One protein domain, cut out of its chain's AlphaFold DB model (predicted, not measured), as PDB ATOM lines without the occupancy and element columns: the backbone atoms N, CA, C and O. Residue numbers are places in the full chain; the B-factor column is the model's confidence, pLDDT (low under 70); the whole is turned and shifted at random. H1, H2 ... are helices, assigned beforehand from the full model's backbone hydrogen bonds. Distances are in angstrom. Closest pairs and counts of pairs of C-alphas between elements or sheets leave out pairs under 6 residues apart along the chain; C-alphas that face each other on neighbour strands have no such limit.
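Overview. This is residues 3 to 85 of the 85 residues of an uncharacterized protein of Paenibacillus illinoisensis (UniProt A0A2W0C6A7). A helical hairpin, H2 and H3, has H4 packed steeply across it, while H1 sits away from these three at the far end of a long link. The printed part has 83 residues with four named helices, H1 to H4, and no named strand: all helix. It is loose, radius of gyration of the C-alphas 14.9 A, spanning 39 by 28 by 20 A.

Along the chain. H1, residues 3 to 18, begins at C-alpha 3 (85.137, -82.082, 62.051) and is 22.3 A long. H2 is residues 31 to 43, 18.3 A; H3 residues 46 to 65, 28.8 A. H4, residues 72 to 83, 16.5 A, ends at C-alpha 83 (96.652, -50.746, 56.250).

Arrangement. H1 is apart from H2, H3 and H4. H2 and H3, a hairpin, touch at a shallow tilt of 11 degrees, opposite ways; their closest C-alphas, Gly 40 and Ile 46, are 4.6 A apart. H3, with residues 52 to 59 alone, touches residues 75 to 79 of H4 at a steep tilt of 61 degrees, closest C-alphas Leu 55 and Ile 79, 7.1 A. H2, by residues 31 to 32 alone, only just touches residues 72 to 76 of H4, with 3 pairs of C-alphas within 8 A, closest Tyr 32 and Ile 76, 7.5 A. In H1, H2, H3 and H4 every O i to N i+4 pair is within hydrogen-bond range.

Size, cuts and confidence. The C-alphas farthest apart, Tyr 5 and Ser 85, are 42.7 A apart. The printed part has no cut; the link H1 to H2, 12 residues, is long. Mean pLDDT of the printed part is 72.9, with residues 22 to 30 and 63 to 73 among those under 70.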
ATOM      1  N   SER A   3      84.146 -82.820  62.854       61.31
ATOM      2  CA  SER A   3      85.137 -82.082  62.051       61.31
ATOM      3  C   SER A   3      86.035 -82.983  61.203       61.31
ATOM      4  O   SER A   3      86.407 -82.591  60.106       61.31
ATOM      5  N   TYR A   4      86.361 -84.189  61.680       70.19
ATOM      6  CA  TYR A   4      87.246 -85.114  60.963       70.19
ATOM      7  C   TYR A   4      86.592 -85.675  59.693       70.19
ATOM      8  O   TYR A   4      87.216 -85.720  58.639       70.19
ATOM      9  N   TYR A   5      85.308 -86.041  59.775       75.44
ATOM     10  CA  TYR A   5      84.546 -86.532  58.626       75.44
ATOM     11  C   TYR A   5      84.403 -85.467  57.530       75.44
ATOM     12  O   TYR A   5      84.653 -85.745  56.359       75.44
ATOM     13  N   GLU A   6      84.061 -84.232  57.908       69.62
ATOM     14  CA  GLU A   6      83.952 -83.119  56.959       69.62
ATOM     15  C   GLU A   6      85.309 -82.743  56.345       69.62
ATOM     16  O   GLU A   6      85.378 -82.419  55.160       69.62
ATOM     17  N   LEU A   7      86.402 -82.857  57.111       68.25
ATOM     18  CA  LEU A   7      87.758 -82.644  56.606       68.25
ATOM     19  C   LEU A   7      88.128 -83.679  55.533       68.25
ATOM     20  O   LEU A   7      88.548 -83.308  54.440       68.25
ATOM     21  N   GLU A   8      87.933 -84.969  55.810       78.31
ATOM     22  CA  GLU A   8      88.235 -86.045  54.855       78.31
ATOM     23  C   GLU A   8      87.363 -85.956  53.595       78.31
ATOM     24  O   GLU A   8      87.848 -86.104  52.470       78.31
ATOM     25  N   LYS A   9      86.082 -85.608  53.752       81.12
ATOM     26  CA  LYS A   9      85.186 -85.352  52.622       81.12
ATOM     27  C   LYS A   9      85.682 -84.190  51.754       81.12
ATOM     28  O   LYS A   9      85.664 -84.301  50.528       81.12
ATOM     29  N   ALA A  10      86.153 -83.103  52.367       75.06
ATOM     30  CA  ALA A  10      86.719 -81.964  51.650       75.06
ATOM     31  C   ALA A  10      88.002 -82.337  50.889       75.06
ATOM     32  O   ALA A  10      88.127 -81.979  49.717       75.06
ATOM     33  N   LYS A  11      88.908 -83.121  51.496       76.19
ATOM     34  CA  LYS A  11      90.124 -83.627  50.828       76.19
ATOM     35  C   LYS A  11      89.797 -84.456  49.581       76.19
ATOM     36  O   LYS A  11      90.402 -84.257  48.529       76.19
ATOM     37  N   ILE A  12      88.808 -85.352  49.670       83.62
ATOM     38  CA  ILE A  12      88.369 -86.180  48.532       83.62
ATOM     39  C   ILE A  12      87.808 -85.311  47.400       83.62
ATOM     40  O   ILE A  12      88.100 -85.561  46.230       83.62
ATOM     41  N   ILE A  13      86.991 -84.303  47.727       79.50
ATOM     42  CA  ILE A  13      86.434 -83.374  46.732       79.50
ATOM     43  C   ILE A  13      87.555 -82.580  46.057       79.50
ATOM     44  O   ILE A  13      87.572 -82.487  44.832       79.50
ATOM     45  N   PHE A  14      88.512 -82.070  46.834       75.12
ATOM     46  CA  PHE A  14      89.670 -81.342  46.318       75.12
ATOM     47  C   PHE A  14      90.455 -82.182  45.304       75.12
ATOM     48  O   PHE A  14      90.636 -81.760  44.162       75.12
ATOM     49  N   LYS A  15      90.811 -83.421  45.669       78.62
ATOM     50  CA  LYS A  15      91.530 -84.344  44.780       78.62
ATOM     51  C   LYS A  15      90.775 -84.625  43.482       78.62
ATOM     52  O   LYS A  15      91.390 -84.734  42.430       78.62
ATOM     53  N   LYS A  16      89.442 -84.710  43.522       81.25
ATOM     54  CA  LYS A  16      88.624 -84.905  42.312       81.25
ATOM     55  C   LYS A  16      88.626 -83.700  41.372       81.25
ATOM     56  O   LYS A  16      88.530 -83.898  40.168       81.25
ATOM     57  N   ILE A  17      88.675 -82.481  41.908       76.56
ATOM     58  CA  ILE A  17      88.617 -81.245  41.113       76.56
ATOM     59  C   ILE A  17      89.994 -80.913  40.535       76.56
ATOM     60  O   ILE A  17      90.098 -80.592  39.355       76.56
ATOM     61  N   PHE A  18      91.033 -80.996  41.364       73.31
ATOM     62  CA  PHE A  18      92.369 -80.497  41.034       73.31
ATOM     63  C   PHE A  18      93.360 -81.603  40.658       73.31
ATOM     64  O   PHE A  18      94.434 -81.303  40.158       73.31
ATOM     65  N   ASN A  19      93.001 -82.880  40.847       80.44
ATOM     66  CA  ASN A  19      93.887 -84.035  40.645       80.44
ATOM     67  C   ASN A  19      95.199 -83.953  41.458       80.44
ATOM     68  O   ASN A  19      96.222 -84.510  41.069       80.44
ATOM     69  N   GLU A  20      95.146 -83.279  42.607       74.56
ATOM     70  CA  GLU A  20      96.261 -83.034  43.524       74.56
ATOM     71  C   GLU A  20      95.874 -83.465  44.949       74.56
ATOM     72  O   GLU A  20      94.698 -83.436  45.329       74.56
ATOM     73  N   ASP A  21      96.850 -83.890  45.755       73.88
ATOM     74  CA  ASP A  21      96.607 -84.237  47.158       73.88
ATOM     75  C   ASP A  21      96.539 -82.972  48.019       73.88
ATOM     76  O   ASP A  21      97.517 -82.236  48.135       73.88
ATOM     77  N   ALA A  22      95.397 -82.749  48.678       62.88
ATOM     78  CA  ALA A  22      95.139 -81.571  49.515       62.88
ATOM     79  C   ALA A  22      96.156 -81.380  50.660       62.88
ATOM     80  O   ALA A  22      96.304 -80.275  51.166       62.88
ATOM     81  N   GLU A  23      96.875 -82.433  51.060       64.25
ATOM     82  CA  GLU A  23      97.934 -82.371  52.081       64.25
ATOM     83  C   GLU A  23      99.162 -81.575  51.612       64.25
ATOM     84  O   GLU A  23      99.899 -81.045  52.440       64.25
ATOM     85  N   ASN A  24      99.326 -81.409  50.294       58.00
ATOM     86  CA  ASN A  24     100.336 -80.538  49.690       58.00
ATOM     87  C   ASN A  24      99.871 -79.072  49.594       58.00
ATOM     88  O   ASN A  24     100.659 -78.199  49.235       58.00
ATOM     89  N   HIS A  25      98.605 -78.794  49.922       55.75
ATOM     90  CA  HIS A  25      98.012 -77.461  49.887       55.75
ATOM     91  C   HIS A  25      97.643 -77.030  51.304       55.75
ATOM     92  O   HIS A  25      96.531 -77.246  51.790       55.75
ATOM     93  N   ALA A  26      98.580 -76.375  51.978       54.50
ATOM     94  CA  ALA A  26      98.289 -75.710  53.236       54.50
ATOM     95  C   ALA A  26      97.550 -74.392  52.945       54.50
ATOM     96  O   ALA A  26      98.164 -73.364  52.661       54.50
ATOM     97  N   PHE A  27      96.215 -74.425  52.972       56.78
ATOM     98  CA  PHE A  27      95.419 -73.199  52.923       56.78
ATOM     99  C   PHE A  27      95.588 -72.432  54.241       56.78
ATOM    100  O   PHE A  27      95.387 -73.026  55.306       56.78
ATOM    101  N   PRO A  28      95.915 -71.129  54.208       57.59
ATOM    102  CA  PRO A  28      95.951 -70.327  55.422       57.59
ATOM    103  C   PRO A  28      94.540 -70.243  56.013       57.59
ATOM    104  O   PRO A  28      93.534 -70.327  55.293       57.59
ATOM    105  N   SER A  29      94.432 -70.138  57.336       60.22
ATOM    106  CA  SER A  29      93.139 -70.317  57.983       60.22
ATOM    107  C   SER A  29      92.191 -69.157  57.665       60.22
ATOM    108  O   SER A  29      92.533 -67.974  57.680       60.22
ATOM    109  N   THR A  30      90.927 -69.496  57.412       68.38
ATOM    110  CA  THR A  30      89.858 -68.519  57.139       68.38
ATOM    111  C   THR A  30      89.387 -67.786  58.401       68.38
ATOM    112  O   THR A  30      88.377 -67.080  58.378       68.38
ATOM    113  N   ARG A  31      90.078 -67.954  59.538       71.38
ATOM    114  CA  ARG A  31      89.716 -67.339  60.820       71.38
ATOM    115  C   ARG A  31      89.687 -65.819  60.729       71.38
ATOM    116  O   ARG A  31      88.731 -65.216  61.212       71.38
ATOM    117  N   TYR A  32      90.677 -65.211  60.080       70.31
ATOM    118  CA  TYR A  32      90.707 -63.762  59.895       70.31
ATOM    119  C   TYR A  32      89.518 -63.265  59.060       70.31
ATOM    120  O   TYR A  32      88.821 -62.345  59.482       70.31
ATOM    121  N   LEU A  33      89.212 -63.933  57.940       75.81
ATOM    122  CA  LEU A  33      88.042 -63.622  57.109       75.81
ATOM    123  C   LEU A  33      86.738 -63.673  57.912       75.81
ATOM    124  O   LEU A  33      85.888 -62.793  57.792       75.81
ATOM    125  N   LYS A  34      86.587 -64.678  58.783       78.12
ATOM    126  CA  LYS A  34      85.421 -64.782  59.674       78.12
ATOM    127  C   LYS A  34      85.333 -63.598  60.641       78.12
ATOM    128  O   LYS A  34      84.242 -63.065  60.819       78.12
ATOM    129  N   ILE A  35      86.454 -63.175  61.226       78.50
ATOM    130  CA  ILE A  35      86.506 -62.040  62.163       78.50
ATOM    131  C   ILE A  35      86.159 -60.727  61.453       78.50
ATOM    132  O   ILE A  35      85.348 -59.957  61.963       78.50
ATOM    133  N   VAL A  36      86.724 -60.479  60.271       81.38
ATOM    134  CA  VAL A  36      86.465 -59.257  59.492       81.38
ATOM    135  C   VAL A  36      85.006 -59.174  59.051       81.38
ATOM    136  O   VAL A  36      84.370 -58.132  59.218       81.38
ATOM    137  N   ASN A  37      84.440 -60.284  58.573       76.75
ATOM    138  CA  ASN A  37      83.025 -60.343  58.210       76.75
ATOM    139  C   ASN A  37      82.111 -60.095  59.421       76.75
ATOM    140  O   ASN A  37      81.135 -59.352  59.315       76.75
ATOM    141  N   GLN A  38      82.442 -60.658  60.590       81.06
ATOM    142  CA  GLN A  38      81.713 -60.390  61.834       81.06
ATOM    143  C   GLN A  38      81.827 -58.923  62.266       81.06
ATOM    144  O   GLN A  38      80.826 -58.324  62.653       81.06
ATOM    145  N   TYR A  39      83.015 -58.323  62.160       78.19
ATOM    146  CA  TYR A  39      83.232 -56.908  62.456       78.19
ATOM    147  C   TYR A  39      82.380 -56.000  61.560       78.19
ATOM    148  O   TYR A  39      81.694 -55.113  62.072       78.19
ATOM    149  N   GLY A  40      82.370 -56.239  60.245       80.19
ATOM    150  CA  GLY A  40      81.551 -55.470  59.303       80.19
ATOM    151  C   GLY A  40      80.057 -55.566  59.612       80.19
ATOM    152  O   GLY A  40      79.359 -54.553  59.597       80.19
ATOM    153  N   LEU A  41      79.586 -56.763  59.972       78.19
ATOM    154  CA  LEU A  41      78.190 -57.008  60.332       78.19
ATOM    155  C   LEU A  41      77.783 -56.318  61.643       78.19
ATOM    156  O   LEU A  41      76.692 -55.766  61.723       78.19
ATOM    157  N   ILE A  42      78.656 -56.321  62.657       84.81
ATOM    158  CA  ILE A  42      78.382 -55.700  63.965       84.81
ATOM    159  C   ILE A  42      78.446 -54.171  63.889       84.81
ATOM    160  O   ILE A  42      77.638 -53.485  64.508       84.81
ATOM    161  N   THR A  43      79.423 -53.627  63.163       83.06
ATOM    162  CA  THR A  43      79.699 -52.180  63.153       83.06
ATOM    163  C   THR A  43      78.973 -51.420  62.047       83.06
ATOM    164  O   THR A  43      78.945 -50.194  62.072       83.06
ATOM    165  N   GLY A  44      78.420 -52.124  61.055       83.81
ATOM    166  CA  GLY A  44      77.839 -51.514  59.857       83.81
ATOM    167  C   GLY A  44      78.878 -50.932  58.891       83.81
ATOM    168  O   GLY A  44      78.511 -50.418  57.836       83.81
ATOM    169  N   VAL A  45      80.178 -51.042  59.193       87.69
ATOM    170  CA  VAL A  45      81.271 -50.566  58.332       87.69
ATOM    171  C   VAL A  45      81.597 -51.625  57.271       87.69
ATOM    172  O   VAL A  45      82.699 -52.170  57.200       87.69
ATOM    173  N   ILE A  46      80.596 -51.946  56.448       83.06
ATOM    174  CA  ILE A  46      80.636 -53.047  55.474       83.06
ATOM    175  C   ILE A  46      81.755 -52.840  54.447       83.06
ATOM    176  O   ILE A  46      82.506 -53.768  54.166       83.06
ATOM    177  N   GLN A  47      81.918 -51.613  53.948       85.81
ATOM    178  CA  GLN A  47      82.928 -51.281  52.939       85.81
ATOM    179  C   GLN A  47      84.354 -51.628  53.402       85.81
ATOM    180  O   GLN A  47      85.101 -52.291  52.690       85.81
ATOM    181  N   LYS A  48      84.700 -51.274  54.644       80.56
ATOM    182  CA  LYS A  48      86.016 -51.577  55.229       80.56
ATOM    183  C   LYS A  48      86.218 -53.076  55.457       80.56
ATOM    184  O   LYS A  48      87.330 -53.576  55.327       80.56
ATOM    185  N   ALA A  49      85.155 -53.806  55.792       80.06
ATOM    186  CA  ALA A  49      85.223 -55.259  55.920       80.06
ATOM    187  C   ALA A  49      85.466 -55.950  54.565       80.06
ATOM    188  O   ALA A  49      86.216 -56.926  54.504       80.06
ATOM    189  N   ILE A  50      84.888 -55.420  53.481       83.62
ATOM    190  CA  ILE A  50      85.149 -55.891  52.113       83.62
ATOM    191  C   ILE A  50      86.611 -55.627  51.737       83.62
ATOM    192  O   ILE A  50      87.311 -56.558  51.353       83.62
ATOM    193  N   GLU A  51      87.115 -54.411  51.953       86.12
ATOM    194  CA  GLU A  51      88.510 -54.047  51.645       86.12
ATOM    195  C   GLU A  51      89.533 -54.929  52.382       86.12
ATOM    196  O   GLU A  51      90.505 -55.401  51.791       86.12
ATOM    197  N   LEU A  52      89.302 -55.205  53.670       81.31
ATOM    198  CA  LEU A  52      90.162 -56.090  54.463       81.31
ATOM    199  C   LEU A  52      90.070 -57.558  54.015       81.31
ATOM    200  O   LEU A  52      91.059 -58.290  54.095       81.31
ATOM    201  N   THR A  53      88.904 -57.988  53.532       83.75
ATOM    202  CA  THR A  53      88.708 -59.323  52.949       83.75
ATOM    203  C   THR A  53      89.476 -59.468  51.639       83.75
ATOM    204  O   THR A  53      90.197 -60.452  51.467       83.75
ATOM    205  N   ASP A  54      89.399 -58.476  50.756       85.38
ATOM    206  CA  ASP A  54      90.123 -58.479  49.483       85.38
ATOM    207  C   ASP A  54      91.640 -58.456  49.698       85.38
ATOM    208  O   ASP A  54      92.373 -59.217  49.060       85.38
ATOM    209  N   LEU A  55      92.121 -57.646  50.650       83.75
ATOM    210  CA  LEU A  55      93.533 -57.624  51.031       83.75
ATOM    211  C   LEU A  55      93.990 -58.987  51.566       83.75
ATOM    212  O   LEU A  55      95.071 -59.458  51.205       83.75
ATOM    213  N   HIS A  56      93.158 -59.649  52.375       81.06
ATOM    214  CA  HIS A  56      93.449 -60.994  52.853       81.06
ATOM    215  C   HIS A  56      93.525 -61.998  51.697       81.06
ATOM    216  O   HIS A  56      94.491 -62.742  51.587       81.06
ATOM    217  N   LEU A  57      92.569 -62.004  50.774       80.62
ATOM    218  CA  LEU A  57      92.616 -62.932  49.639       80.62
ATOM    219  C   LEU A  57      93.826 -62.678  48.726       80.62
ATOM    220  O   LEU A  57      94.457 -63.628  48.256       80.62
ATOM    221  N   LYS A  58      94.195 -61.409  48.515       82.38
ATOM    222  CA  LYS A  58      95.372 -61.030  47.726       82.38
ATOM    223  C   LYS A  58      96.667 -61.552  48.348       82.38
ATOM    224  O   LYS A  58      97.424 -62.240  47.672       82.38
ATOM    225  N   LEU A  59      96.888 -61.288  49.637       75.94
ATOM    226  CA  LEU A  59      98.085 -61.746  50.345       75.94
ATOM    227  C   LEU A  59      98.157 -63.282  50.402       75.94
ATOM    228  O   LEU A  59      99.236 -63.847  50.248       75.94
ATOM    229  N   GLN A  60      97.026 -63.980  50.558       75.06
ATOM    230  CA  GLN A  60      97.005 -65.445  50.483       75.06
ATOM    231  C   GLN A  60      97.421 -65.945  49.095       75.06
ATOM    232  O   GLN A  60      98.232 -66.862  48.992       75.06
ATOM    233  N   SER A  61      96.886 -65.334  48.036       74.25
ATOM    234  CA  SER A  61      97.209 -65.680  46.649       74.25
ATOM    235  C   SER A  61      98.689 -65.447  46.331       74.25
ATOM    236  O   SER A  61      99.343 -66.318  45.757       74.25
ATOM    237  N   ASP A  62      99.241 -64.309  46.756       71.06
ATOM    238  CA  ASP A  62     100.649 -63.967  46.543       71.06
ATOM    239  C   ASP A  62     101.583 -64.936  47.292       71.06
ATOM    240  O   ASP A  62     102.559 -65.422  46.719       71.06
ATOM    241  N   ASN A  63     101.247 -65.313  48.528       66.75
ATOM    242  CA  ASN A  63     102.029 -66.285  49.299       66.75
ATOM    243  C   ASN A  63     101.941 -67.707  48.732       66.75
ATOM    244  O   ASN A  63     102.961 -68.394  48.628       66.75
ATOM    245  N   ALA A  64     100.750 -68.130  48.296       66.12
ATOM    246  CA  ALA A  64     100.551 -69.420  47.643       66.12
ATOM    247  C   ALA A  64     101.376 -69.536  46.351       66.12
ATOM    248  O   ALA A  64     101.976 -70.578  46.096       66.12
ATOM    249  N   ARG A  65     101.476 -68.454  45.564       63.81
ATOM    250  CA  ARG A  65     102.330 -68.396  44.362       63.81
ATOM    251  C   ARG A  65     103.818 -68.522  44.678       63.81
ATOM    252  O   ARG A  65     104.553 -69.104  43.886       63.81
ATOM    253  N   CYS A  66     104.256 -67.995  45.817       59.38
ATOM    254  CA  CYS A  66     105.642 -68.086  46.271       59.38
ATOM    255  C   CYS A  66     105.979 -69.433  46.936       59.38
ATOM    256  O   CYS A  66     107.133 -69.650  47.298       59.38
ATOM    257  N   GLY A  67     105.001 -70.332  47.117       55.06
ATOM    258  CA  GLY A  67     105.189 -71.600  47.829       55.06
ATOM    259  C   GLY A  67     105.495 -71.422  49.321       55.06
ATOM    260  O   GLY A  67     106.016 -72.336  49.956       55.06
ATOM    261  N   VAL A  68     105.200 -70.244  49.881       57.94
ATOM    262  CA  VAL A  68     105.466 -69.916  51.282       57.94
ATOM    263  C   VAL A  68     104.168 -70.048  52.062       57.94
ATOM    264  O   VAL A  68     103.206 -69.318  51.826       57.94
ATOM    265  N   TYR A  69     104.147 -70.971  53.020       60.34
ATOM    266  CA  TYR A  69     103.085 -71.013  54.014       60.34
ATOM    267  C   TYR A  69     103.332 -69.919  55.055       60.34
ATOM    268  O   TYR A  69     104.386 -69.892  55.688       60.34
ATOM    269  N   ILE A  70     102.358 -69.027  55.222       63.56
ATOM    270  CA  ILE A  70     102.366 -67.998  56.262       63.56
ATOM    271  C   ILE A  70     101.260 -68.341  57.254       63.56
ATOM    272  O   ILE A  70     100.108 -68.530  56.858       63.56
ATOM    273  N   ASP A  71     101.619 -68.451  58.530       66.19
ATOM    274  CA  ASP A  71     100.659 -68.654  59.610       66.19
ATOM    275  C   ASP A  71      99.761 -67.421  59.827       66.19
ATOM    276  O   ASP A  71     100.066 -66.304  59.399       66.19
ATOM    277  N   ASP A  72      98.633 -67.628  60.507       65.31
ATOM    278  CA  ASP A  72      97.599 -66.609  60.703       65.31
ATOM    279  C   ASP A  72      98.102 -65.347  61.428       65.31
ATOM    280  O   ASP A  72      97.642 -64.248  61.112       65.31
ATOM    281  N   ASP A  73      99.026 -65.476  62.384       68.06
ATOM    282  CA  ASP A  73      99.506 -64.343  63.183       68.06
ATOM    283  C   ASP A  73     100.404 -63.442  62.331       68.06
ATOM    284  O   ASP A  73     100.205 -62.223  62.277       68.06
ATOM    285  N   THR A  74     101.313 -64.048  61.565       71.94
ATOM    286  CA  THR A  74     102.134 -63.336  60.578       71.94
ATOM    287  C   THR A  74     101.257 -62.677  59.507       71.94
ATOM    288  O   THR A  74     101.516 -61.551  59.072       71.94
ATOM    289  N   PHE A  75     100.169 -63.338  59.112       71.56
ATOM    290  CA  PHE A  75      99.221 -62.805  58.141       71.56
ATOM    291  C   PHE A  75      98.482 -61.558  58.648       71.56
ATOM    292  O   PHE A  75      98.328 -60.571  57.925       71.56
ATOM    293  N   ILE A  76      98.039 -61.581  59.907       70.06
ATOM    294  CA  ILE A  76      97.382 -60.445  60.559       70.06
ATOM    295  C   ILE A  76      98.331 -59.247  60.648       70.06
ATOM    296  O   ILE A  76      97.919 -58.122  60.354       70.06
ATOM    297  N   GLU A  77      99.593 -59.473  61.013       76.56
ATOM    298  CA  GLU A  77     100.605 -58.415  61.080       76.56
ATOM    299  C   GLU A  77     100.899 -57.803  59.702       76.56
ATOM    300  O   GLU A  77     100.990 -56.580  59.573       76.56
ATOM    301  N   LEU A  78     100.941 -58.617  58.640       73.75
ATOM    302  CA  LEU A  78     101.097 -58.116  57.270       73.75
ATOM    303  C   LEU A  78      99.944 -57.199  56.850       73.75
ATOM    304  O   LEU A  78     100.192 -56.130  56.288       73.75
ATOM    305  N   ILE A  79      98.694 -57.564  57.146       69.50
ATOM    306  CA  ILE A  79      97.541 -56.694  56.864       69.50
ATOM    307  C   ILE A  79      97.634 -55.405  57.686       69.50
ATOM    308  O   ILE A  79      97.445 -54.321  57.136       69.50
ATOM    309  N   ARG A  80      97.954 -55.495  58.984       74.62
ATOM    310  CA  ARG A  80      98.107 -54.314  59.854       74.62
ATOM    311  C   ARG A  80      99.150 -53.340  59.312       74.62
ATOM    312  O   ARG A  80      98.898 -52.139  59.294       74.62
ATOM    313  N   SER A  81     100.285 -53.855  58.847       75.38
ATOM    314  CA  SER A  81     101.353 -53.059  58.237       75.38
ATOM    315  C   SER A  81     100.905 -52.393  56.927       75.38
ATOM    316  O   SER A  81     101.120 -51.197  56.735       75.38
ATOM    317  N   ASN A  82     100.197 -53.132  56.062       68.62
ATOM    318  CA  ASN A  82      99.696 -52.617  54.781       68.62
ATOM    319  C   ASN A  82      98.538 -51.615  54.925       68.62
ATOM    320  O   ASN A  82      98.325 -50.816  54.021       68.62
ATOM    321  N   TYR A  83      97.778 -51.661  56.021       64.81
ATOM    322  CA  TYR A  83      96.652 -50.746  56.250       64.81
ATOM    323  C   TYR A  83      97.060 -49.437  56.950       64.81
ATOM    324  O   TYR A  83      96.354 -48.441  56.843       64.81
ATOM    325  N   ASN A  84      98.174 -49.438  57.690       59.38
ATOM    326  CA  ASN A  84      98.682 -48.261  58.407       59.38
ATOM    327  C   ASN A  84      99.751 -47.470  57.623       59.38
ATOM    328  O   ASN A  84     100.284 -46.501  58.167       59.38
ATOM    329  N   SER A  85     100.082 -47.896  56.400       50.62
ATOM    330  CA  SER A  85     101.012 -47.218  55.481       50.62
ATOM    331  C   SER A  85     100.252 -46.367  54.468       50.62
ATOM    332  O   SER A  85     100.768 -45.285  54.117       50.62
TER     333      SER A  85